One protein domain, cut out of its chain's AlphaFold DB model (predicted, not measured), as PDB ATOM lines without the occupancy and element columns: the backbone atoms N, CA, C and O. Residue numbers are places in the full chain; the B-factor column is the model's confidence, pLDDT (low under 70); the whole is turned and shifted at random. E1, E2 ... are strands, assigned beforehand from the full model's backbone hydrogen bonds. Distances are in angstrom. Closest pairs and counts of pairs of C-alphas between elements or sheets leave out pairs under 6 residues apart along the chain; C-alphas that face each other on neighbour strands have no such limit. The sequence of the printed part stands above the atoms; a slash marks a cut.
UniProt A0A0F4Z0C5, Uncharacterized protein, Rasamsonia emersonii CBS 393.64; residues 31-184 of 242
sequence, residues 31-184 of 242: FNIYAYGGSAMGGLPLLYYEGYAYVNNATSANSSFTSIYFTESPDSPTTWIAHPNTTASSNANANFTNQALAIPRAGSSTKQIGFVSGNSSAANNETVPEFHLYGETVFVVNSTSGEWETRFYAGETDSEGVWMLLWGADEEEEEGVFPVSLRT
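What this domain is: This is residues 31 to 184 of the 242 residues of an uncharacterized protein of Rasamsonia emersonii CBS 393.64 (UniProt A0A0F4Z0C5). A strongly twisted sheet folds back on itself in two directions from the E2-E3 hairpin. On one side E1, E2, E3, E11, E10 and E12, which runs on into E13 and so back to E1, make a ring; on the other, E4, E5, E6 and E7 curve away from E2 until one end of E7 nears E3. The E8-E9 hairpin fills the space between E5 and E13. The printed part has 154 residues, no named helix and thirteen strands, E1 to E13 in chain order; it is all strand, with 72 residues, under half, in named elements, and the neighbour pairs are antiparallel. It is compact and rounded, with a radius of gyration of the C-alphas of 14.5 A and spans of 41 by 39 by 32 A.

Where its parts are: E1, residues 34 to 37, begins at C-alpha 34 (99.405, 154.182, 152.599). E2, residues 41 to 49, 18.9 A long, bends by 54 degrees at residue 44, and E3 is residues 52 to 56. E4, residues 66 to 73, is 20.5 A long; E5, residues 76 to 84, is 20.2 A long and bends by 72 degrees at residue 79. E6 is residues 99 to 104, E7 114 to 117, E8 130 to 134 and E9 137 to 141. E10 is residues 152 to 156, E11 162 to 167, 16.6 A long, and E12 177 to 179. E13, residues 181 to 183, ends at C-alpha 183 (102.538, 150.976, 155.321).

How they stand to each other: E1, E2 and E3 form a meander, each strand the antiparallel neighbour of the one before; so do E4, E5, E6 and E7. In the branched sheet E2 has three neighbours: E1 and E4 on one side, E3 on the other. N 35 and O 44 are 2.8 A apart, N 47 and O 54 2.8 A, and N 48 and O 66 2.9 A. E11 pairs with E3, N 55 to O 163 at 2.8 A, and E13 with E1, N 34 to O 183 at 2.8 A. The closest C-alphas of E3 and E7, those of Tyr 52 and Gly 114, are 4.2 A apart. The E8 and E9 hairpin, N 132 to O 139 at 2.9 A, and the branched sheet form a sandwich, two sheets face to face, with strands at 66 degrees.

The domain as a whole: The C-alphas of Ser 90 and Ser 145, the two farthest apart, are 42.1 A apart. The printed part has no cut. The links E5 to E6 and E7 to E8 are long. Mean pLDDT of the printed part is 85.8; residues 58 to 63, 87 to 94 and 118 to 124 are under 70.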
ATOM      1  N   PHE A  31      92.435 149.473 160.277       93.88
ATOM      2  CA  PHE A  31      93.607 150.220 159.821       93.88
ATOM      3  C   PHE A  31      93.448 150.715 158.380       93.88
ATOM      4  O   PHE A  31      92.535 150.320 157.662       93.88
ATOM      5  N   ASN A  32      94.342 151.603 157.951       94.38
ATOM      6  CA  ASN A  32      94.440 152.066 156.566       94.38
ATOM      7  C   ASN A  32      95.792 151.643 155.989       94.38
ATOM      8  O   ASN A  32      96.711 151.343 156.749       94.38
ATOM      9  N   ILE A  33      95.920 151.648 154.664       96.00
ATOM     10  CA  ILE A  33      97.187 151.392 153.974       96.00
ATOM     11  C   ILE A  33      97.554 152.632 153.161       96.00
ATOM     12  O   ILE A  33      96.714 153.198 152.457       96.00
ATOM     13  N   TYR A  34      98.816 153.033 153.267       95.56
ATOM     14  CA  TYR A  34      99.405 154.182 152.599       95.56
ATOM     15  C   TYR A  34     100.616 153.746 151.776       95.56
ATOM     16  O   TYR A  34     101.443 152.965 152.251       95.56
ATOM     17  N   ALA A  35     100.738 154.271 150.562       96.00
ATOM     18  CA  ALA A  35     101.860 154.029 149.670       96.00
ATOM     19  C   ALA A  35     102.924 155.130 149.792       96.00
ATOM     20  O   ALA A  35     102.619 156.328 149.771       96.00
ATOM     21  N   TYR A  36     104.177 154.698 149.895       94.44
ATOM     22  CA  TYR A  36     105.371 155.534 149.971       94.44
ATOM     23  C   TYR A  36     106.340 155.137 148.859       94.44
ATOM     24  O   TYR A  36     106.688 153.965 148.742       94.44
ATOM     25  N   GLY A  37     106.811 156.096 148.066       89.62
ATOM     26  CA  GLY A  37     107.721 155.810 146.958       89.62
ATOM     27  C   GLY A  37     108.049 157.035 146.109       89.62
ATOM     28  O   GLY A  37     107.226 157.935 145.934       89.62
ATOM     29  N   GLY A  38     109.276 157.064 145.585       78.50
ATOM     30  CA  GLY A  38     109.776 158.169 144.767       78.50
ATOM     31  C   GLY A  38     109.664 159.544 145.442       78.50
ATOM     32  O   GLY A  38     109.591 159.668 146.664       78.50
ATOM     33  N   SER A  39     109.654 160.601 144.629       75.44
ATOM     34  CA  SER A  39     109.396 161.982 145.071       75.44
ATOM     35  C   SER A  39     107.906 162.345 145.079       75.44
ATOM     36  O   SER A  39     107.533 163.355 145.675       75.44
ATOM     37  N   ALA A  40     107.059 161.537 144.433       74.06
ATOM     38  CA  ALA A  40     105.640 161.822 144.239       74.06
ATOM     39  C   ALA A  40     104.730 161.245 145.341       74.06
ATOM     40  O   ALA A  40     103.666 161.805 145.600       74.06
ATOM     41  N   MET A  41     105.130 160.158 146.019       82.94
ATOM     42  CA  MET A  41     104.286 159.476 147.009       82.94
ATOM     43  C   MET A  41     104.877 159.561 148.410       82.94
ATOM     44  O   MET A  41     105.696 158.747 148.835       82.94
ATOM     45  N   GLY A  42     104.403 160.551 149.160       87.38
ATOM     46  CA  GLY A  42     104.787 160.775 150.550       87.38
ATOM     47  C   GLY A  42     103.885 160.100 151.582       87.38
ATOM     48  O   GLY A  42     103.862 160.590 152.701       87.38
ATOM     49  N   GLY A  43     103.126 159.052 151.231       90.56
ATOM     50  CA  GLY A  43     102.118 158.428 152.104       90.56
ATOM     51  C   GLY A  43     100.687 158.641 151.611       90.56
ATOM     52  O   GLY A  43      99.825 159.119 152.348       90.56
ATOM     53  N   LEU A  44     100.430 158.319 150.345       91.56
ATOM     54  CA  LEU A  44      99.104 158.462 149.744       91.56
ATOM     55  C   LEU A  44      98.214 157.260 150.097       91.56
ATOM     56  O   LEU A  44      98.703 156.132 150.067       91.56
ATOM     57  N   PRO A  45      96.930 157.460 150.440       92.75
ATOM     58  CA  PRO A  45      96.039 156.361 150.798       92.75
ATOM     59  C   PRO A  45      95.702 155.470 149.599       92.75
ATOM     60  O   PRO A  45      95.625 155.933 148.458       92.75
ATOM     61  N   LEU A  46      95.435 154.195 149.885       93.75
ATOM     62  CA  LEU A  46      94.787 153.294 148.936       93.75
ATOM     63  C   LEU A  46      93.300 153.641 148.787       93.75
ATOM     64  O   LEU A  46      92.599 153.879 149.771       93.75
ATOM     65  N   LEU A  47      92.823 153.610 147.549       91.81
ATOM     66  CA  LEU A  47      91.435 153.809 147.152       91.81
ATOM     67  C   LEU A  47      90.958 152.628 146.301       91.81
ATOM     68  O   LEU A  47      91.749 151.935 145.662       91.81
ATOM     69  N   TYR A  48      89.643 152.442 146.264       91.12
ATOM     70  CA  TYR A  48      88.966 151.469 145.417       91.12
ATOM     71  C   TYR A  48      88.373 152.138 144.173       91.12
ATOM     72  O   TYR A  48      87.687 153.160 144.288       91.12
ATOM     73  N   TYR A  49      88.560 151.524 143.005       88.44
ATOM     74  CA  TYR A  49      87.816 151.844 141.785       88.44
ATOM     75  C   TYR A  49      87.651 150.595 140.912       88.44
ATOM     76  O   TYR A  49      88.631 149.926 140.605       88.44
ATOM     77  N   GLU A  50      86.405 150.269 140.551       87.69
ATOM     78  CA  GLU A  50      86.044 149.162 139.642       87.69
ATOM     79  C   GLU A  50      86.711 147.802 139.944       87.69
ATOM     80  O   GLU A  50      87.004 147.026 139.041       87.69
ATOM     81  N   GLY A  51      86.922 147.482 141.224       89.94
ATOM     82  CA  GLY A  51      87.528 146.210 141.644       89.94
ATOM     83  C   GLY A  51      89.043 146.255 141.819       89.94
ATOM     84  O   GLY A  51      89.615 145.268 142.268       89.94
ATOM     85  N   TYR A  52      89.683 147.393 141.550       92.75
ATOM     86  CA  TYR A  52      91.130 147.546 141.640       92.75
ATOM     87  C   TYR A  52      91.575 148.579 142.673       92.75
ATOM     88  O   TYR A  52      90.847 149.518 143.020       92.75
ATOM     89  N   ALA A  53      92.799 148.387 143.164       94.50
ATOM     90  CA  ALA A  53      93.472 149.290 144.078       94.50
ATOM     91  C   ALA A  53      94.195 150.404 143.313       94.50
ATOM     92  O   ALA A  53      94.977 150.165 142.387       94.50
ATOM     93  N   TYR A  54      93.951 151.632 143.758       94.00
ATOM     94  CA  TYR A  54      94.611 152.839 143.278       94.00
ATOM     95  C   TYR A  54      95.239 153.596 144.440       94.00
ATOM     96  O   TYR A  54      94.795 153.495 145.582       94.00
ATOM     97  N   VAL A  55      96.253 154.391 144.133       92.94
ATOM     98  CA  VAL A  55      96.910 155.312 145.054       92.94
ATOM     99  C   VAL A  55      96.621 156.728 144.570       92.94
ATOM    100  O   VAL A  55      96.877 157.053 143.413       92.94
ATOM    101  N   ASN A  56      96.056 157.569 145.435       88.12
ATOM    102  CA  ASN A  56      95.761 158.975 145.137       88.12
ATOM    103  C   ASN A  56      95.588 159.747 146.455       88.12
ATOM    104  O   ASN A  56      95.297 159.168 147.500       88.12
ATOM    105  N   ASN A  57      95.734 161.066 146.423       76.00
ATOM    106  CA  ASN A  57      95.302 161.928 147.509       76.00
ATOM    107  C   ASN A  57      93.762 161.931 147.606       76.00
ATOM    108  O   ASN A  57      93.051 162.404 146.720       76.00
ATOM    109  N   ALA A  58      93.236 161.444 148.731       59.94
ATOM    110  CA  ALA A  58      91.796 161.343 148.974       59.94
ATOM    111  C   ALA A  58      91.044 162.689 148.873       59.94
ATOM    112  O   ALA A  58      89.837 162.695 148.658       59.94
ATOM    113  N   THR A  59      91.735 163.829 148.998       58.91
ATOM    114  CA  THR A  59      91.121 165.167 148.878       58.91
ATOM    115  C   THR A  59      90.968 165.659 147.433       58.91
ATOM    116  O   THR A  59      90.160 166.552 147.187       58.91
ATOM    117  N   SER A  60      91.692 165.065 146.478       56.38
ATOM    118  CA  SER A  60      91.579 165.316 145.031       56.38
ATOM    119  C   SER A  60      90.879 164.185 144.281       56.38
ATOM    120  O   SER A  60      90.728 164.254 143.063       56.38
ATOM    121  N   ALA A  61      90.463 163.131 144.987       55.19
ATOM    122  CA  ALA A  61      89.737 162.027 144.394       55.19
ATOM    123  C   ALA A  61      88.429 162.546 143.773       55.19
ATOM    124  O   ALA A  61      87.503 162.969 144.472       55.19
ATOM    125  N   ASN A  62      88.357 162.506 142.439       60.41
ATOM    126  CA  ASN A  62      87.102 162.651 141.709       60.41
ATOM    127  C   ASN A  62      86.054 161.691 142.297       60.41
ATOM    128  O   ASN A  62      86.406 160.650 142.860       60.41
ATOM    129  N   SER A  63      84.770 161.998 142.105       63.91
ATOM    130  CA  SER A  63      83.619 161.185 142.527       63.91
ATOM    131  C   SER A  63      83.517 159.833 141.797       63.91
ATOM    132  O   SER A  63      82.424 159.344 141.534       63.91
ATOM    133  N   SER A  64      84.629 159.206 141.445       79.81
ATOM    134  CA  SER A  64      84.704 157.854 140.896       79.81
ATOM    135  C   SER A  64      85.385 156.914 141.888       79.81
ATOM    136  O   SER A  64      84.957 155.776 142.047       79.81
ATOM    137  N   PHE A  65      86.380 157.400 142.636       84.75
ATOM    138  CA  PHE A  65      87.109 156.597 143.615       84.75
ATOM    139  C   PHE A  65      86.361 156.505 144.946       84.75
ATOM    140  O   PHE A  65      85.661 157.429 145.369       84.75
ATOM    141  N   THR A  66      86.534 155.381 145.630       87.19
ATOM    142  CA  THR A  66      85.982 155.143 146.964       87.19
ATOM    143  C   THR A  66      87.121 155.043 147.970       87.19
ATOM    144  O   THR A  66      88.001 154.196 147.829       87.19
ATOM    145  N   SER A  67      87.105 155.898 148.992       88.69
ATOM    146  CA  SER A  67      87.988 155.765 150.157       88.69
ATOM    147  C   SER A  67      87.692 154.455 150.878       88.69
ATOM    148  O   SER A  67      86.525 154.114 151.062       88.69
ATOM    149  N   ILE A  68      88.727 153.735 151.304       91.31
ATOM    150  CA  ILE A  68      88.587 152.434 151.967       91.31
ATOM    151  C   ILE A  68      89.380 152.376 153.268       91.31
ATOM    152  O   ILE A  68      90.340 153.120 153.453       91.31
ATOM    153  N   TYR A  69      88.975 151.476 154.156       93.50
ATOM    154  CA  TYR A  69      89.754 151.039 155.314       93.50
ATOM    155  C   TYR A  69      89.750 149.512 155.375       93.50
ATOM    156  O   TYR A  69      88.931 148.864 154.727       93.50
ATOM    157  N   PHE A  70      90.654 148.933 156.155       95.19
ATOM    158  CA  PHE A  70      90.840 147.494 156.251       95.19
ATOM    159  C   PHE A  70      90.549 146.973 157.651       95.19
ATOM    160  O   PHE A  70      90.766 147.664 158.649       95.19
ATOM    161  N   THR A  71      90.096 145.725 157.705       94.75
ATOM    162  CA  THR A  71      90.091 144.906 158.915       94.75
ATOM    163  C   THR A  71      90.689 143.540 158.626       94.75
ATOM    164  O   THR A  71      90.572 143.022 157.515       94.75
ATOM    165  N   GLU A  72      91.246 142.905 159.643       93.12
ATOM    166  CA  GLU A  72      91.593 141.485 159.585       93.12
ATOM    167  C   GLU A  72      90.328 140.613 159.497       93.12
ATOM    168  O   GLU A  72      89.326 140.876 160.179       93.12
ATOM    169  N   SER A  73      90.359 139.580 158.649       90.56
ATOM    170  CA  SER A  73      89.276 138.601 158.549       90.56
ATOM    171  C   SER A  73      89.161 137.803 159.857       90.56
ATOM    172  O   SER A  73      90.179 137.334 160.369       90.56
ATOM    173  N   PRO A  74      87.944 137.565 160.383       85.50
ATOM    174  CA  PRO A  74      87.747 136.753 161.589       85.50
ATOM    175  C   PRO A  74      88.274 135.316 161.465       85.50
ATOM    176  O   PRO A  74      88.654 134.714 162.472       85.50
ATOM    177  N   ASP A  75      88.289 134.785 160.238       86.31
ATOM    178  CA  ASP A  75      88.724 133.421 159.927       86.31
ATOM    179  C   ASP A  75      90.242 133.318 159.716       86.31
ATOM    180  O   ASP A  75      90.817 132.240 159.864       86.31
ATOM    181  N   SER A  76      90.893 134.424 159.339       88.75
ATOM    182  CA  SER A  76      92.325 134.466 159.045       88.75
ATOM    183  C   SER A  76      92.873 135.890 159.219       88.75
ATOM    184  O   SER A  76      92.592 136.753 158.382       88.75
ATOM    185  N   PRO A  77      93.689 136.163 160.254       88.25
ATOM    186  CA  PRO A  77      94.196 137.511 160.515       88.25
ATOM    187  C   PRO A  77      95.161 138.025 159.434       88.25
ATOM    188  O   PRO A  77      95.398 139.223 159.325       88.25
ATOM    189  N   THR A  78      95.692 137.137 158.589       91.50
ATOM    190  CA  THR A  78      96.549 137.486 157.444       91.50
ATOM    191  C   THR A  78      95.748 137.806 156.180       91.50
ATOM    192  O   THR A  78      96.313 138.200 155.163       91.50
ATOM    193  N   THR A  79      94.421 137.655 156.219       92.88
ATOM    194  CA  THR A  79      93.512 138.073 155.149       92.88
ATOM    195  C   THR A  79      92.913 139.430 155.489       92.88
ATOM    196  O   THR A  79      92.200 139.571 156.483       92.88
ATOM    197  N   TRP A  80      93.176 140.436 154.658       94.56
ATOM    198  CA  TRP A  80      92.718 141.805 154.894       94.56
ATOM    199  C   TRP A  80      91.486 142.136 154.055       94.56
ATOM    200  O   TRP A  80      91.501 142.017 152.829       94.56
ATOM    201  N   ILE A  81      90.421 142.561 154.730       93.94
ATOM    202  CA  ILE A  81      89.120 142.884 154.144       93.94
ATOM    203  C   ILE A  81      88.975 144.398 154.047       93.94
ATOM    204  O   ILE A  81      89.004 145.088 155.064       93.94
ATOM    205  N   ALA A  82      88.805 144.901 152.830       93.69
ATOM    206  CA  ALA A  82      88.529 146.294 152.531       93.69
ATOM    207  C   ALA A  82      87.042 146.617 152.698       93.69
ATOM    208  O   ALA A  82      86.169 145.913 152.181       93.69
ATOM    209  N   HIS A  83      86.774 147.738 153.354       91.94
ATOM    210  CA  HIS A  83      85.449 148.291 153.592       91.94
ATOM    211  C   HIS A  83      85.366 149.699 153.008       91.94
ATOM    212  O   HIS A  83      86.311 150.480 153.166       91.94
ATOM    213  N   PRO A  84      84.247 150.071 152.369       90.31
ATOM    214  CA  PRO A  84      84.059 151.436 151.910       90.31
ATOM    215  C   PRO A  84      83.933 152.408 153.088       90.31
ATOM    216  O   PRO A  84      83.210 152.166 154.057       90.31
ATOM    217  N   ASN A  85      84.607 153.549 152.983       85.88
ATOM    218  CA  ASN A  85      84.545 154.645 153.940       85.88
ATOM    219  C   ASN A  85      83.621 155.757 153.424       85.88
ATOM    220  O   ASN A  85      84.078 156.771 152.894       85.88
ATOM    221  N   THR A  86      82.313 155.572 153.602       72.50
ATOM    222  CA  THR A  86      81.275 156.471 153.068       72.50
ATOM    223  C   THR A  86      81.220 157.847 153.734       72.50
ATOM    224  O   THR A  86      80.482 158.712 153.272       72.50
ATOM    225  N   THR A  87      81.952 158.066 154.832       69.50
ATOM    226  CA  THR A  87      82.061 159.384 155.485       69.50
ATOM    227  C   THR A  87      83.254 160.190 154.975       69.50
ATOM    228  O   THR A  87      83.237 161.415 155.070       69.50
ATOM    229  N   ALA A  88      84.275 159.520 154.427       61.81
ATOM    230  CA  ALA A  88      85.474 160.143 153.868       61.81
ATOM    231  C   ALA A  88      85.451 160.252 152.333       61.81
ATOM    232  O   ALA A  88      86.280 160.961 151.768       61.81
ATOM    233  N   SER A  89      84.547 159.549 151.646       59.03
ATOM    234  CA  SER A  89      84.355 159.670 150.200       59.03
ATOM    235  C   SER A  89      83.289 160.714 149.860       59.03
ATOM    236  O   SER A  89      82.226 160.774 150.474       59.03
ATOM    237  N   SER A  90      83.533 161.506 148.813       54.50
ATOM    238  CA  SER A  90      82.503 162.345 148.174       54.50
ATOM    239  C   SER A  90      81.384 161.505 147.532       54.50
ATOM    240  O   SER A  90      80.281 161.997 147.303       54.50
ATOM    241  N   ASN A  91      81.657 160.217 147.301       53.72
ATOM    242  CA  ASN A  91      80.701 159.202 146.887       53.72
ATOM    243  C   ASN A  91      80.117 158.448 148.079       53.72
ATOM    244  O   ASN A  91      80.752 157.546 148.622       53.72
ATOM    245  N   ALA A  92      78.866 158.742 148.421       52.28
ATOM    246  CA  ALA A  92      78.107 157.965 149.400       52.28
ATOM    247  C   ALA A  92      77.641 156.585 148.873       52.28
ATOM    248  O   ALA A  92      77.102 155.791 149.639       52.28
ATOM    249  N   ASN A  93      77.866 156.283 147.585       56.12
ATOM    250  CA  ASN A  93      77.391 155.072 146.906       56.12
ATOM    251  C   ASN A  93      78.557 154.154 146.513       56.12
ATOM    252  O   ASN A  93      78.823 153.943 145.331       56.12
ATOM    253  N   ALA A  94      79.284 153.621 147.495       64.88
ATOM    254  CA  ALA A  94      80.224 152.544 147.211       64.88
ATOM    255  C   ALA A  94      79.450 151.319 146.694       64.88
ATOM    256  O   ALA A  94      78.624 150.756 147.409       64.88
ATOM    257  N   ASN A  95      79.710 150.904 145.451       70.94
ATOM    258  CA  ASN A  95      79.011 149.783 144.806       70.94
ATOM    259  C   ASN A  95      79.555 148.398 145.210       70.94
ATOM    260  O   ASN A  95      79.200 147.395 144.592       70.94
ATOM    261  N   PHE A  96      80.411 148.326 146.231       79.81
ATOM    262  CA  PHE A  96      80.952 147.073 146.746       79.81
ATOM    263  C   PHE A  96      80.790 146.993 148.263       79.81
ATOM    264  O   PHE A  96      80.769 147.999 148.971       79.81
ATOM    265  N   THR A  97      80.706 145.765 148.756       81.50
ATOM    266  CA  THR A  97      80.710 145.445 150.183       81.50
ATOM    267  C   THR A  97      81.856 144.487 150.452       81.50
ATOM    268  O   THR A  97      81.987 143.518 149.708       81.50
ATOM    269  N   ASN A  98      82.629 144.751 151.506       86.25
ATOM    270  CA  ASN A  98      83.590 143.856 152.158       86.25
ATOM    271  C   ASN A  98      84.311 142.898 151.194       86.25
ATOM    272  O   ASN A  98      83.866 141.768 150.977       86.25
ATOM    273  N   GLN A  99      85.428 143.339 150.624       91.38
ATOM    274  CA  GLN A  99      86.203 142.547 149.664       91.38
ATOM    275  C   GLN A  99      87.612 142.280 150.185       91.38
ATOM    276  O   GLN A  99      88.219 143.158 150.789       91.38
ATOM    277  N   ALA A 100      88.141 141.078 149.962       93.50
ATOM    278  CA  ALA A 100      89.517 140.764 150.326       93.50
ATOM    279  C   ALA A 100      90.493 141.410 149.339       93.50
ATOM    280  O   ALA A 100      90.268 141.375 148.128       93.50
ATOM    281  N   LEU A 101      91.586 141.965 149.860       94.81
ATOM    282  CA  LEU A 101      92.701 142.431 149.040       94.81
ATOM    283  C   LEU A 101      93.369 141.229 148.359       94.81
ATOM    284  O   LEU A 101      93.669 140.227 149.011       94.81
ATOM    285  N   ALA A 102      93.606 141.326 147.056       94.31
ATOM    286  CA  ALA A 102      94.148 140.243 146.254       94.31
ATOM    287  C   ALA A 102      95.281 140.728 145.349       94.31
ATOM    288  O   ALA A 102      95.270 141.848 144.841       94.31
ATOM    289  N   ILE A 103      96.255 139.853 145.126       94.12
ATOM    290  CA  ILE A 103      97.334 140.071 144.164       94.12
ATOM    291  C   ILE A 103      97.087 139.221 142.911       94.12
ATOM    292  O   ILE A 103      96.541 138.118 143.011       94.12
ATOM    293  N   PRO A 104      97.510 139.675 141.725       92.50
ATOM    294  CA  PRO A 104      97.538 138.844 140.532       92.50
ATOM    295  C   PRO A 104      98.338 137.555 140.732       92.50
ATOM    296  O   PRO A 104      99.422 137.544 141.318       92.50
ATOM    297  N   ARG A 105      97.830 136.453 140.183       88.75
ATOM    298  CA  ARG A 105      98.553 135.183 140.085       88.75
ATOM    299  C   ARG A 105      99.690 135.292 139.075       88.75
ATOM    300  O   ARG A 105      99.643 136.076 138.124       88.75
ATOM    301  N   ALA A 106     100.686 134.425 139.236       83.94
ATOM    302  CA  ALA A 106     101.720 134.239 138.228       83.94
ATOM    303  C   ALA A 106     101.083 133.931 136.858       83.94
ATOM    304  O   ALA A 106     100.201 133.079 136.753       83.94
ATOM    305  N   GLY A 107     101.515 134.651 135.820       82.06
ATOM    306  CA  GLY A 107     100.965 134.532 134.465       82.06
ATOM    307  C   GLY A 107      99.675 135.320 134.200       82.06
ATOM    308  O   GLY A 107      99.172 135.264 133.081       82.06
ATOM    309  N   SER A 108      99.148 136.069 135.177       87.50
ATOM    310  CA  SER A 108      98.056 137.020 134.932       87.50
ATOM    311  C   SER A 108      98.466 138.068 133.891       87.50
ATOM    312  O   SER A 108      99.591 138.577 133.922       87.50
ATOM    313  N   SER A 109      97.529 138.407 132.997       85.94
ATOM    314  CA  SER A 109      97.685 139.467 131.994       85.94
ATOM    315  C   SER A 109      97.660 140.872 132.596       85.94
ATOM    316  O   SER A 109      98.129 141.806 131.962       85.94
ATOM    317  N   THR A 110      97.099 141.027 133.798       88.69
ATOM    318  CA  THR A 110      97.161 142.267 134.578       88.69
ATOM    319  C   THR A 110      98.091 142.089 135.772       88.69
ATOM    320  O   THR A 110      98.100 141.026 136.403       88.69
ATOM    321  N   LYS A 111      98.858 143.136 136.083       93.19
ATOM    322  CA  LYS A 111      99.673 143.246 137.301       93.19
ATOM    323  C   LYS A 111      98.984 144.054 138.399       93.19
ATOM    324  O   LYS A 111      99.541 144.182 139.483       93.19
ATOM    325  N   GLN A 112      97.788 144.580 138.147       95.06
ATOM    326  CA  GLN A 112      97.103 145.452 139.090       95.06
ATOM    327  C   GLN A 112      96.545 144.673 140.283       95.06
ATOM    328  O   GLN A 112      95.898 143.642 140.121       95.06
ATOM    329  N   ILE A 113      96.807 145.180 141.486       95.69
ATOM    330  CA  ILE A 113      96.261 144.662 142.738       95.69
ATOM    331  C   ILE A 113      94.758 144.943 142.780       95.69
ATOM    332  O   ILE A 113      94.305 146.044 142.457       95.69
ATOM    333  N   GLY A 114      94.000 143.930 143.180       93.88
ATOM    334  CA  GLY A 114      92.550 143.902 143.081       93.88
ATOM    335  C   GLY A 114      91.851 143.592 144.394       93.88
ATOM    336  O   GLY A 114      92.467 143.397 145.445       93.88
ATOM    337  N   PHE A 115      90.529 143.543 144.310       92.19
ATOM    338  CA  PHE A 115      89.636 143.202 145.402       92.19
ATOM    339  C   PHE A 115      88.673 142.103 144.960       92.19
ATOM    340  O   PHE A 115      87.943 142.250 143.980       92.19
ATOM    341  N   VAL A 116      88.629 141.007 145.719       90.69
ATOM    342  CA  VAL A 116      87.772 139.853 145.419       90.69
ATOM    343  C   VAL A 116      86.654 139.714 146.444       90.69
ATOM    344  O   VAL A 116      86.814 140.012 147.628       90.69
ATOM    345  N   SER A 117      85.480 139.270 145.996       84.38
ATOM    346  CA  SER A 117      84.345 139.023 146.888       84.38
ATOM    347  C   SER A 117      84.616 137.826 147.806       84.38
ATOM    348  O   SER A 117      84.846 136.719 147.317       84.38
ATOM    349  N   GLY A 118      84.498 138.030 149.121       68.31
ATOM    350  CA  GLY A 118      84.713 136.989 150.131       68.31
ATOM    351  C   GLY A 118      86.183 136.798 150.523       68.31
ATOM    352  O   GLY A 118      87.043 137.589 150.161       68.31
ATOM    353  N   ASN A 119      86.462 135.741 151.292       61.31
ATOM    354  CA  ASN A 119      87.814 135.336 151.711       61.31
ATOM    355  C   ASN A 119      88.476 134.354 150.721       61.31
ATOM    356  O   ASN A 119      89.546 133.814 150.994       61.31
ATOM    357  N   SER A 120      87.835 134.095 149.579       58.09
ATOM    358  CA  SER A 120      88.302 133.147 148.574       58.09
ATOM    359  C   SER A 120      88.918 133.870 147.385       58.09
ATOM    360  O   SER A 120      88.356 134.844 146.888       58.09
ATOM    361  N   SER A 121      90.026 133.333 146.871       63.00
ATOM    362  CA  SER A 121      90.575 133.751 145.577       63.00
ATOM    363  C   SER A 121      89.488 133.709 144.501       63.00
ATOM    364  O   SER A 121      88.772 132.708 144.396       63.00
ATOM    365  N   ALA A 122      89.373 134.758 143.687       59.94
ATOM    366  CA  ALA A 122      88.480 134.724 142.536       59.94
ATOM    367  C   ALA A 122      88.883 133.583 141.582       59.94
ATOM    368  O   ALA A 122      90.052 133.200 141.486       59.94
ATOM    369  N   ALA A 123      87.914 133.053 140.829       52.41
ATOM    370  CA  ALA A 123      88.183 132.090 139.756       52.41
ATOM    371  C   ALA A 123      89.088 132.670 138.646       52.41
ATOM    372  O   ALA A 123      89.648 131.922 137.846       52.41
ATOM    373  N   ASN A 124      89.257 133.995 138.627       55.19
ATOM    374  CA  ASN A 124      89.889 134.756 137.564       55.19
ATOM    375  C   ASN A 124      91.178 135.395 138.103       55.19
ATOM    376  O   ASN A 124      91.096 136.316 138.901       55.19
ATOM    377  N   ASN A 125      92.340 134.894 137.669       78.69
ATOM    378  CA  ASN A 125      93.678 135.518 137.677       78.69
ATOM    379  C   ASN A 125      94.235 136.166 138.962       78.69
ATOM    380  O   ASN A 125      95.371 136.628 138.934       78.69
ATOM    381  N   GLU A 126      93.526 136.145 140.083       87.62
ATOM    382  CA  GLU A 126      93.915 136.777 141.345       87.62
ATOM    383  C   GLU A 126      93.967 135.746 142.477       87.62
ATOM    384  O   GLU A 126      93.374 134.662 142.425       87.62
ATOM    385  N   THR A 127      94.737 136.052 143.510       90.56
ATOM    386  CA  THR A 127      94.856 135.240 144.715       90.56
ATOM    387  C   THR A 127      94.847 136.139 145.934       90.56
ATOM    388  O   THR A 127      95.427 137.220 145.906       90.56
ATOM    389  N   VAL A 128      94.195 135.693 147.004       91.44
ATOM    390  CA  VAL A 128      94.261 136.356 148.314       91.44
ATOM    391  C   VAL A 128      95.495 135.800 149.026       91.44
ATOM    392  O   VAL A 128      95.485 134.611 149.359       91.44
ATOM    393  N   PRO A 129      96.584 136.573 149.174       91.06
ATOM    394  CA  PRO A 129      97.787 136.083 149.823       91.06
ATOM    395  C   PRO A 129      97.705 136.239 151.348       91.06
ATOM    396  O   PRO A 129      96.768 136.833 151.882       91.06
ATOM    397  N   GLU A 130      98.723 135.741 152.048       93.12
ATOM    398  CA  GLU A 130      98.922 136.030 153.467       93.12
ATOM    399  C   GLU A 130      99.669 137.361 153.619       93.12
ATOM    400  O   GLU A 130     100.856 137.465 153.295       93.12
ATOM    401  N   PHE A 131      98.966 138.389 154.094       94.69
ATOM    402  CA  PHE A 131      99.549 139.689 154.402       94.69
ATOM    403  C   PHE A 131     100.065 139.737 155.837       94.69
ATOM    404  O   PHE A 131      99.400 139.307 156.782       94.69
ATOM    405  N   HIS A 132     101.244 140.328 156.003       95.25
ATOM    406  CA  HIS A 132     101.896 140.504 157.292       95.25
ATOM    407  C   HIS A 132     102.440 141.918 157.454       95.25
ATOM    408  O   HIS A 132     102.721 142.620 156.483       95.25
ATOM    409  N   LEU A 133     102.631 142.317 158.711       94.00
ATOM    410  CA  LEU A 133     103.322 143.546 159.070       94.00
ATOM    411  C   LEU A 133     104.665 143.220 159.721       94.00
ATOM    412  O   LEU A 133     104.730 142.421 160.655       94.00
ATOM    413  N   TYR A 134     105.721 143.890 159.270       92.00
ATOM    414  CA  TYR A 134     106.960 144.030 160.033       92.00
ATOM    415  C   TYR A 134     107.091 145.493 160.461       92.00
ATOM    416  O   TYR A 134     107.344 146.383 159.642       92.00
ATOM    417  N   GLY A 135     106.836 145.751 161.745       93.19
ATOM    418  CA  GLY A 135     106.562 147.104 162.224       93.19
ATOM    419  C   GLY A 135     105.274 147.631 161.592       93.19
ATOM    420  O   GLY A 135     104.191 147.136 161.884       93.19
ATOM    421  N   GLU A 136     105.405 148.612 160.703       93.25
ATOM    422  CA  GLU A 136     104.279 149.233 159.989       93.25
ATOM    423  C   GLU A 136     104.286 148.919 158.494       93.25
ATOM    424  O   GLU A 136     103.407 149.388 157.780       93.25
ATOM    425  N   THR A 137     105.288 148.190 158.004       96.06
ATOM    426  CA  THR A 137     105.459 147.892 156.579       96.06
ATOM    427  C   THR A 137     104.758 146.591 156.224       96.06
ATOM    428  O   THR A 137     104.877 145.606 156.953       96.06
ATOM    429  N   VAL A 138     104.045 146.594 155.097       97.19
ATOM    430  CA  VAL A 138     103.288 145.453 154.570       97.19
ATOM    431  C   VAL A 138     104.202 144.509 153.793       97.19
ATOM    432  O   VAL A 138     104.968 144.943 152.935       97.19
ATOM    433  N   PHE A 139     104.052 143.215 154.051       97.44
ATOM    434  CA  PHE A 139     104.697 142.115 153.341       97.44
ATOM    435  C   PHE A 139     103.649 141.097 152.906       97.44
ATOM    436  O   PHE A 139     102.609 140.949 153.549       97.44
ATOM    437  N   VAL A 140     103.954 140.368 151.838       96.12
ATOM    438  CA  VAL A 140     103.202 139.187 151.413       96.12
ATOM    439  C   VAL A 140     104.071 137.956 151.619       96.12
ATOM    440  O   VAL A 140     105.230 137.955 151.215       96.12
ATOM    441  N   VAL A 141     103.520 136.901 152.215       93.12
ATOM    442  CA  VAL A 141     104.199 135.603 152.286       93.12
ATOM    443  C   VAL A 141     103.848 134.776 151.056       93.12
ATOM    444  O   VAL A 141     102.679 134.536 150.743       93.12
ATOM    445  N   ASN A 142     104.879 134.327 150.348       87.75
ATOM    446  CA  ASN A 142     104.734 133.408 149.235       87.75
ATOM    447  C   ASN A 142     104.319 132.029 149.763       87.75
ATOM    448  O   ASN A 142     105.073 131.377 150.480       87.75
ATOM    449  N   SER A 143     103.135 131.551 149.382       82.12
ATOM    450  CA  SER A 143     102.596 130.282 149.889       82.12
ATOM    451  C   SER A 143     103.397 129.043 149.472       82.12
ATOM    452  O   SER A 143     103.235 127.982 150.070       82.12
ATOM    453  N   THR A 144     104.252 129.154 148.446       83.81
ATOM    454  CA  THR A 144     105.083 128.045 147.957       83.81
ATOM    455  C   THR A 144     106.479 128.059 148.574       83.81
ATOM    456  O   THR A 144     106.946 127.012 149.015       83.81
ATOM    457  N   SER A 145     107.157 129.214 148.603       87.06
ATOM    458  CA  SER A 145     108.523 129.316 149.147       87.06
ATOM    459  C   SER A 145     108.571 129.642 150.644       87.06
ATOM    460  O   SER A 145     109.575 129.358 151.293       87.06
ATOM    461  N   GLY A 146     107.504 130.214 151.208       88.12
ATOM    462  CA  GLY A 146     107.474 130.749 152.573       88.12
ATOM    463  C   GLY A 146     108.246 132.063 152.739       88.12
ATOM    464  O   GLY A 146     108.402 132.552 153.858       88.12
ATOM    465  N   GLU A 147     108.755 132.632 151.645       92.25
ATOM    466  CA  GLU A 147     109.528 133.869 151.662       92.25
ATOM    467  C   GLU A 147     108.620 135.090 151.805       92.25
ATOM    468  O   GLU A 147     107.476 135.106 151.349       92.25
ATOM    469  N   TRP A 148     109.154 136.123 152.452       94.44
ATOM    470  CA  TRP A 148     108.478 137.401 152.632       94.44
ATOM    471  C   TRP A 148     108.854 138.327 151.479       94.44
ATOM    472  O   TRP A 148     110.030 138.623 151.271       94.44
ATOM    473  N   GLU A 149     107.854 138.802 150.748       95.06
ATOM    474  CA  GLU A 149     108.020 139.578 149.526       95.06
ATOM    475  C   GLU A 149     107.403 140.980 149.660       95.06
ATOM    476  O   GLU A 149     106.303 141.161 150.192       95.06
ATOM    477  N   THR A 150     108.099 141.977 149.109       93.62
ATOM    478  CA  THR A 150     107.604 143.351 148.917       93.62
ATOM    479  C   THR A 150     107.712 143.716 147.445       93.62
ATOM    480  O   THR A 150     108.603 144.454 147.033       93.62
ATOM    481  N   ARG A 151     106.826 143.154 146.624       94.88
ATOM    482  CA  ARG A 151     106.818 143.376 145.171       94.88
ATOM    483  C   ARG A 151     105.743 144.378 144.774       94.88
ATOM    484  O   ARG A 151     105.032 144.168 143.798       94.88
ATOM    485  N   PHE A 152     105.590 145.430 145.571       96.38
ATOM    486  CA  PHE A 152     104.617 146.483 145.319       96.38
ATOM    487  C   PHE A 152     105.233 147.554 144.425       96.38
ATOM    488  O   PHE A 152     106.321 148.057 144.699       96.38
ATOM    489  N   TYR A 153     104.503 147.920 143.382       96.12
ATOM    490  CA  TYR A 153     104.879 148.975 142.453       96.12
ATOM    491  C   TYR A 153     103.702 149.919 142.266       96.12
ATOM    492  O   TYR A 153     102.550 149.550 142.503       96.12
ATOM    493  N   ALA A 154     103.985 151.138 141.842       95.00
ATOM    494  CA  ALA A 154     102.973 152.053 141.362       95.00
ATOM    495  C   ALA A 154     103.228 152.345 139.888       95.00
ATOM    496  O   ALA A 154     104.363 152.621 139.513       95.00
ATOM    497  N   GLY A 155     102.171 152.268 139.083       93.50
ATOM    498  CA  GLY A 155     102.180 152.662 137.679       93.50
ATOM    499  C   GLY A 155     101.414 153.962 137.484       93.50
ATOM    500  O   GLY A 155     100.338 154.141 138.064       93.50
ATOM    501  N   GLU A 156     101.965 154.877 136.696       91.19
ATOM    502  CA  GLU A 156     101.258 156.079 136.258       91.19
ATOM    503  C   GLU A 156      99.986 155.728 135.470       91.19
ATOM    504  O   GLU A 156      99.866 154.677 134.840       91.19
ATOM    505  N   THR A 157      98.996 156.614 135.542       89.75
ATOM    506  CA  THR A 157      97.769 156.528 134.740       89.75
ATOM    507  C   THR A 157      97.637 157.785 133.888       89.75
ATOM    508  O   THR A 157      98.365 158.755 134.086       89.75
ATOM    509  N   ASP A 158      96.640 157.830 133.005       86.62
ATOM    510  CA  ASP A 158      96.332 159.037 132.220       86.62
ATOM    511  C   ASP A 158      95.871 160.233 133.083       86.62
ATOM    512  O   ASP A 158      95.674 161.338 132.575       86.62
ATOM    513  N   SER A 159      95.641 160.024 134.384       85.50
ATOM    514  CA  SER A 159      95.228 161.059 135.331       85.50
ATOM    515  C   SER A 159      96.374 161.438 136.267       85.50
ATOM    516  O   SER A 159      96.873 160.613 137.033       85.50
ATOM    517  N   GLU A 160      96.742 162.719 136.261       84.38
ATOM    518  CA  GLU A 160      97.761 163.262 137.163       84.38
ATOM    519  C   GLU A 160      97.388 163.018 138.635       84.38
ATOM    520  O   GLU A 160      96.252 163.245 139.059       84.38
ATOM    521  N   GLY A 161      98.355 162.548 139.427       84.06
ATOM    522  CA  GLY A 161      98.139 162.252 140.844       84.06
ATOM    523  C   GLY A 161      97.375 160.950 141.116       84.06
ATOM    524  O   GLY A 161      97.012 160.693 142.266       84.06
ATOM    525  N   VAL A 162      97.116 160.142 140.082       88.69
ATOM    526  CA  VAL A 162      96.469 158.834 140.190       88.69
ATOM    527  C   VAL A 162      97.421 157.759 139.701       88.69
ATOM    528  O   VAL A 162      97.867 157.783 138.555       88.69
ATOM    529  N   TRP A 163      97.665 156.776 140.558       93.44
ATOM    530  CA  TRP A 163      98.502 155.634 140.228       93.44
ATOM    531  C   TRP A 163      97.756 154.330 140.459       93.44
ATOM    532  O   TRP A 163      97.003 154.191 141.426       93.44
ATOM    533  N   MET A 164      97.982 153.361 139.582       94.19
ATOM    534  CA  MET A 164      97.552 151.986 139.808       94.19
ATOM    535  C   MET A 164      98.542 151.292 140.740       94.19
ATOM    536  O   MET A 164      99.754 151.450 140.596       94.19
ATOM    537  N   LEU A 165      98.035 150.525 141.704       96.69
ATOM    538  CA  LEU A 165      98.883 149.709 142.563       96.69
ATOM    539  C   LEU A 165      99.121 148.353 141.894       96.69
ATOM    540  O   LEU A 165      98.167 147.653 141.555       96.69
ATOM    541  N   LEU A 166     100.381 147.979 141.719       96.25
ATOM    542  CA  LEU A 166     100.810 146.813 140.955       96.25
ATOM    543  C   LEU A 166     101.567 145.809 141.834       96.25
ATOM    544  O   LEU A 166     102.210 146.175 142.820       96.25
ATOM    545  N   TRP A 167     101.519 144.535 141.442       96.06
ATOM    546  CA  TRP A 167     102.280 143.444 142.043       96.06
ATOM    547  C   TRP A 167     103.235 142.811 141.031       96.06
ATOM    548  O   TRP A 167     102.804 142.270 140.009       96.06
ATOM    549  N   GLY A 168     104.529 142.814 141.353       93.31
ATOM    550  CA  GLY A 168     105.566 142.163 140.554       93.31
ATOM    551  C   GLY A 168     105.669 142.694 139.125       93.31
ATOM    552  O   GLY A 168     105.892 141.892 138.219       93.31
ATOM    553  N   ALA A 169     105.451 143.999 138.947       89.94
ATOM    554  CA  ALA A 169     105.742 144.704 137.704       89.94
ATOM    555  C   ALA A 169     107.261 144.832 137.501       89.94
ATOM    556  O   ALA A 169     108.028 144.686 138.458       89.94
ATOM    557  N   ASP A 170     107.668 145.082 136.262       85.25
ATOM    558  CA  ASP A 170     109.068 145.245 135.877       85.25
ATOM    559  C   ASP A 170     109.318 146.691 135.430       85.25
ATOM    560  O   ASP A 170     108.742 147.156 134.448       85.25
ATOM    561  N   GLU A 171     110.156 147.413 136.175       80.25
ATOM    562  CA  GLU A 171     110.480 148.821 135.901       80.25
ATOM    563  C   GLU A 171     111.337 149.012 134.639       80.25
ATOM    564  O   GLU A 171     111.381 150.114 134.092       80.25
ATOM    565  N   GLU A 172     112.015 147.963 134.161       78.31
ATOM    566  CA  GLU A 172     112.800 148.015 132.925       78.31
ATOM    567  C   GLU A 172     111.927 147.785 131.681       78.31
ATOM    568  O   GLU A 172     112.269 148.248 130.590       78.31
ATOM    569  N   GLU A 173     110.793 147.092 131.837       78.62
ATOM    570  CA  GLU A 173     109.866 146.767 130.746       78.62
ATOM    571  C   GLU A 173     108.664 147.728 130.663       78.62
ATOM    572  O   GLU A 173     108.102 147.909 129.579       78.62
ATOM    573  N   GLU A 174     108.275 148.362 131.776       81.12
ATOM    574  CA  GLU A 174     107.083 149.210 131.886       81.12
ATOM    575  C   GLU A 174     107.451 150.666 132.251       81.12
ATOM    576  O   GLU A 174     107.791 150.989 133.390       81.12
ATOM    577  N   GLU A 175     107.356 151.584 131.280       84.50
ATOM    578  CA  GLU A 175     107.570 153.019 131.524       84.50
ATOM    579  C   GLU A 175     106.527 153.575 132.514       84.50
ATOM    580  O   GLU A 175     105.350 153.220 132.467       84.50
ATOM    581  N   GLY A 176     106.957 154.465 133.416       87.25
ATOM    582  CA  GLY A 176     106.072 155.071 134.418       87.25
ATOM    583  C   GLY A 176     105.744 154.153 135.599       87.25
ATOM    584  O   GLY A 176     104.870 154.484 136.403       87.25
ATOM    585  N   VAL A 177     106.438 153.018 135.730       92.31
ATOM    586  CA  VAL A 177     106.346 152.119 136.884       92.31
ATOM    587  C   VAL A 177     107.549 152.306 137.804       92.31
ATOM    588  O   VAL A 177     108.687 152.409 137.355       92.31
ATOM    589  N   PHE A 178     107.310 152.350 139.115       92.38
ATOM    590  CA  PHE A 178     108.374 152.435 140.118       92.38
ATOM    591  C   PHE A 178     108.009 151.692 141.411       92.38
ATOM    592  O   PHE A 178     106.825 151.574 141.751       92.38
ATOM    593  N   PRO A 179     109.002 151.182 142.162       94.31
ATOM    594  CA  PRO A 179     108.761 150.437 143.391       94.31
ATOM    595  C   PRO A 179     108.184 151.329 144.494       94.31
ATOM    596  O   PRO A 179     108.592 152.480 144.681       94.31
ATOM    597  N   VAL A 180     107.261 150.767 145.276       95.69
ATOM    598  CA  VAL A 180     106.646 151.439 146.427       95.69
ATOM    599  C   VAL A 180     106.649 150.549 147.662       95.69
ATOM    600  O   VAL A 180     106.624 149.325 147.598       95.69
ATOM    601  N   SER A 181     106.656 151.179 148.830       96.38
ATOM    602  CA  SER A 181     106.429 150.530 150.119       96.38
ATOM    603  C   SER A 181     105.027 150.845 150.614       96.38
ATOM    604  O   SER A 181     104.634 152.010 150.690       96.38
ATOM    605  N   LEU A 182     104.284 149.813 151.000       97.31
ATOM    606  CA  LEU A 182     102.985 149.973 151.642       97.31
ATOM    607  C   LEU A 182     103.151 149.951 153.160       97.31
ATOM    608  O   LEU A 182     103.883 149.113 153.695       97.31
ATOM    609  N   ARG A 183     102.480 150.870 153.859       96.38
ATOM    610  CA  ARG A 183     102.538 150.976 155.321       96.38
ATOM    611  C   ARG A 183     101.181 151.273 155.943       96.38
ATOM    612  O   ARG A 183     100.351 151.931 155.326       96.38
ATOM    613  N   THR A 184     100.986 150.860 157.191       95.31
ATOM    614  CA  THR A 184      99.771 151.172 157.966       95.31
ATOM    615  C   THR A 184      99.828 152.510 158.699       95.31
ATOM    616  O   THR A 184      98.811 152.993 159.197       95.31
TER     617      THR A 184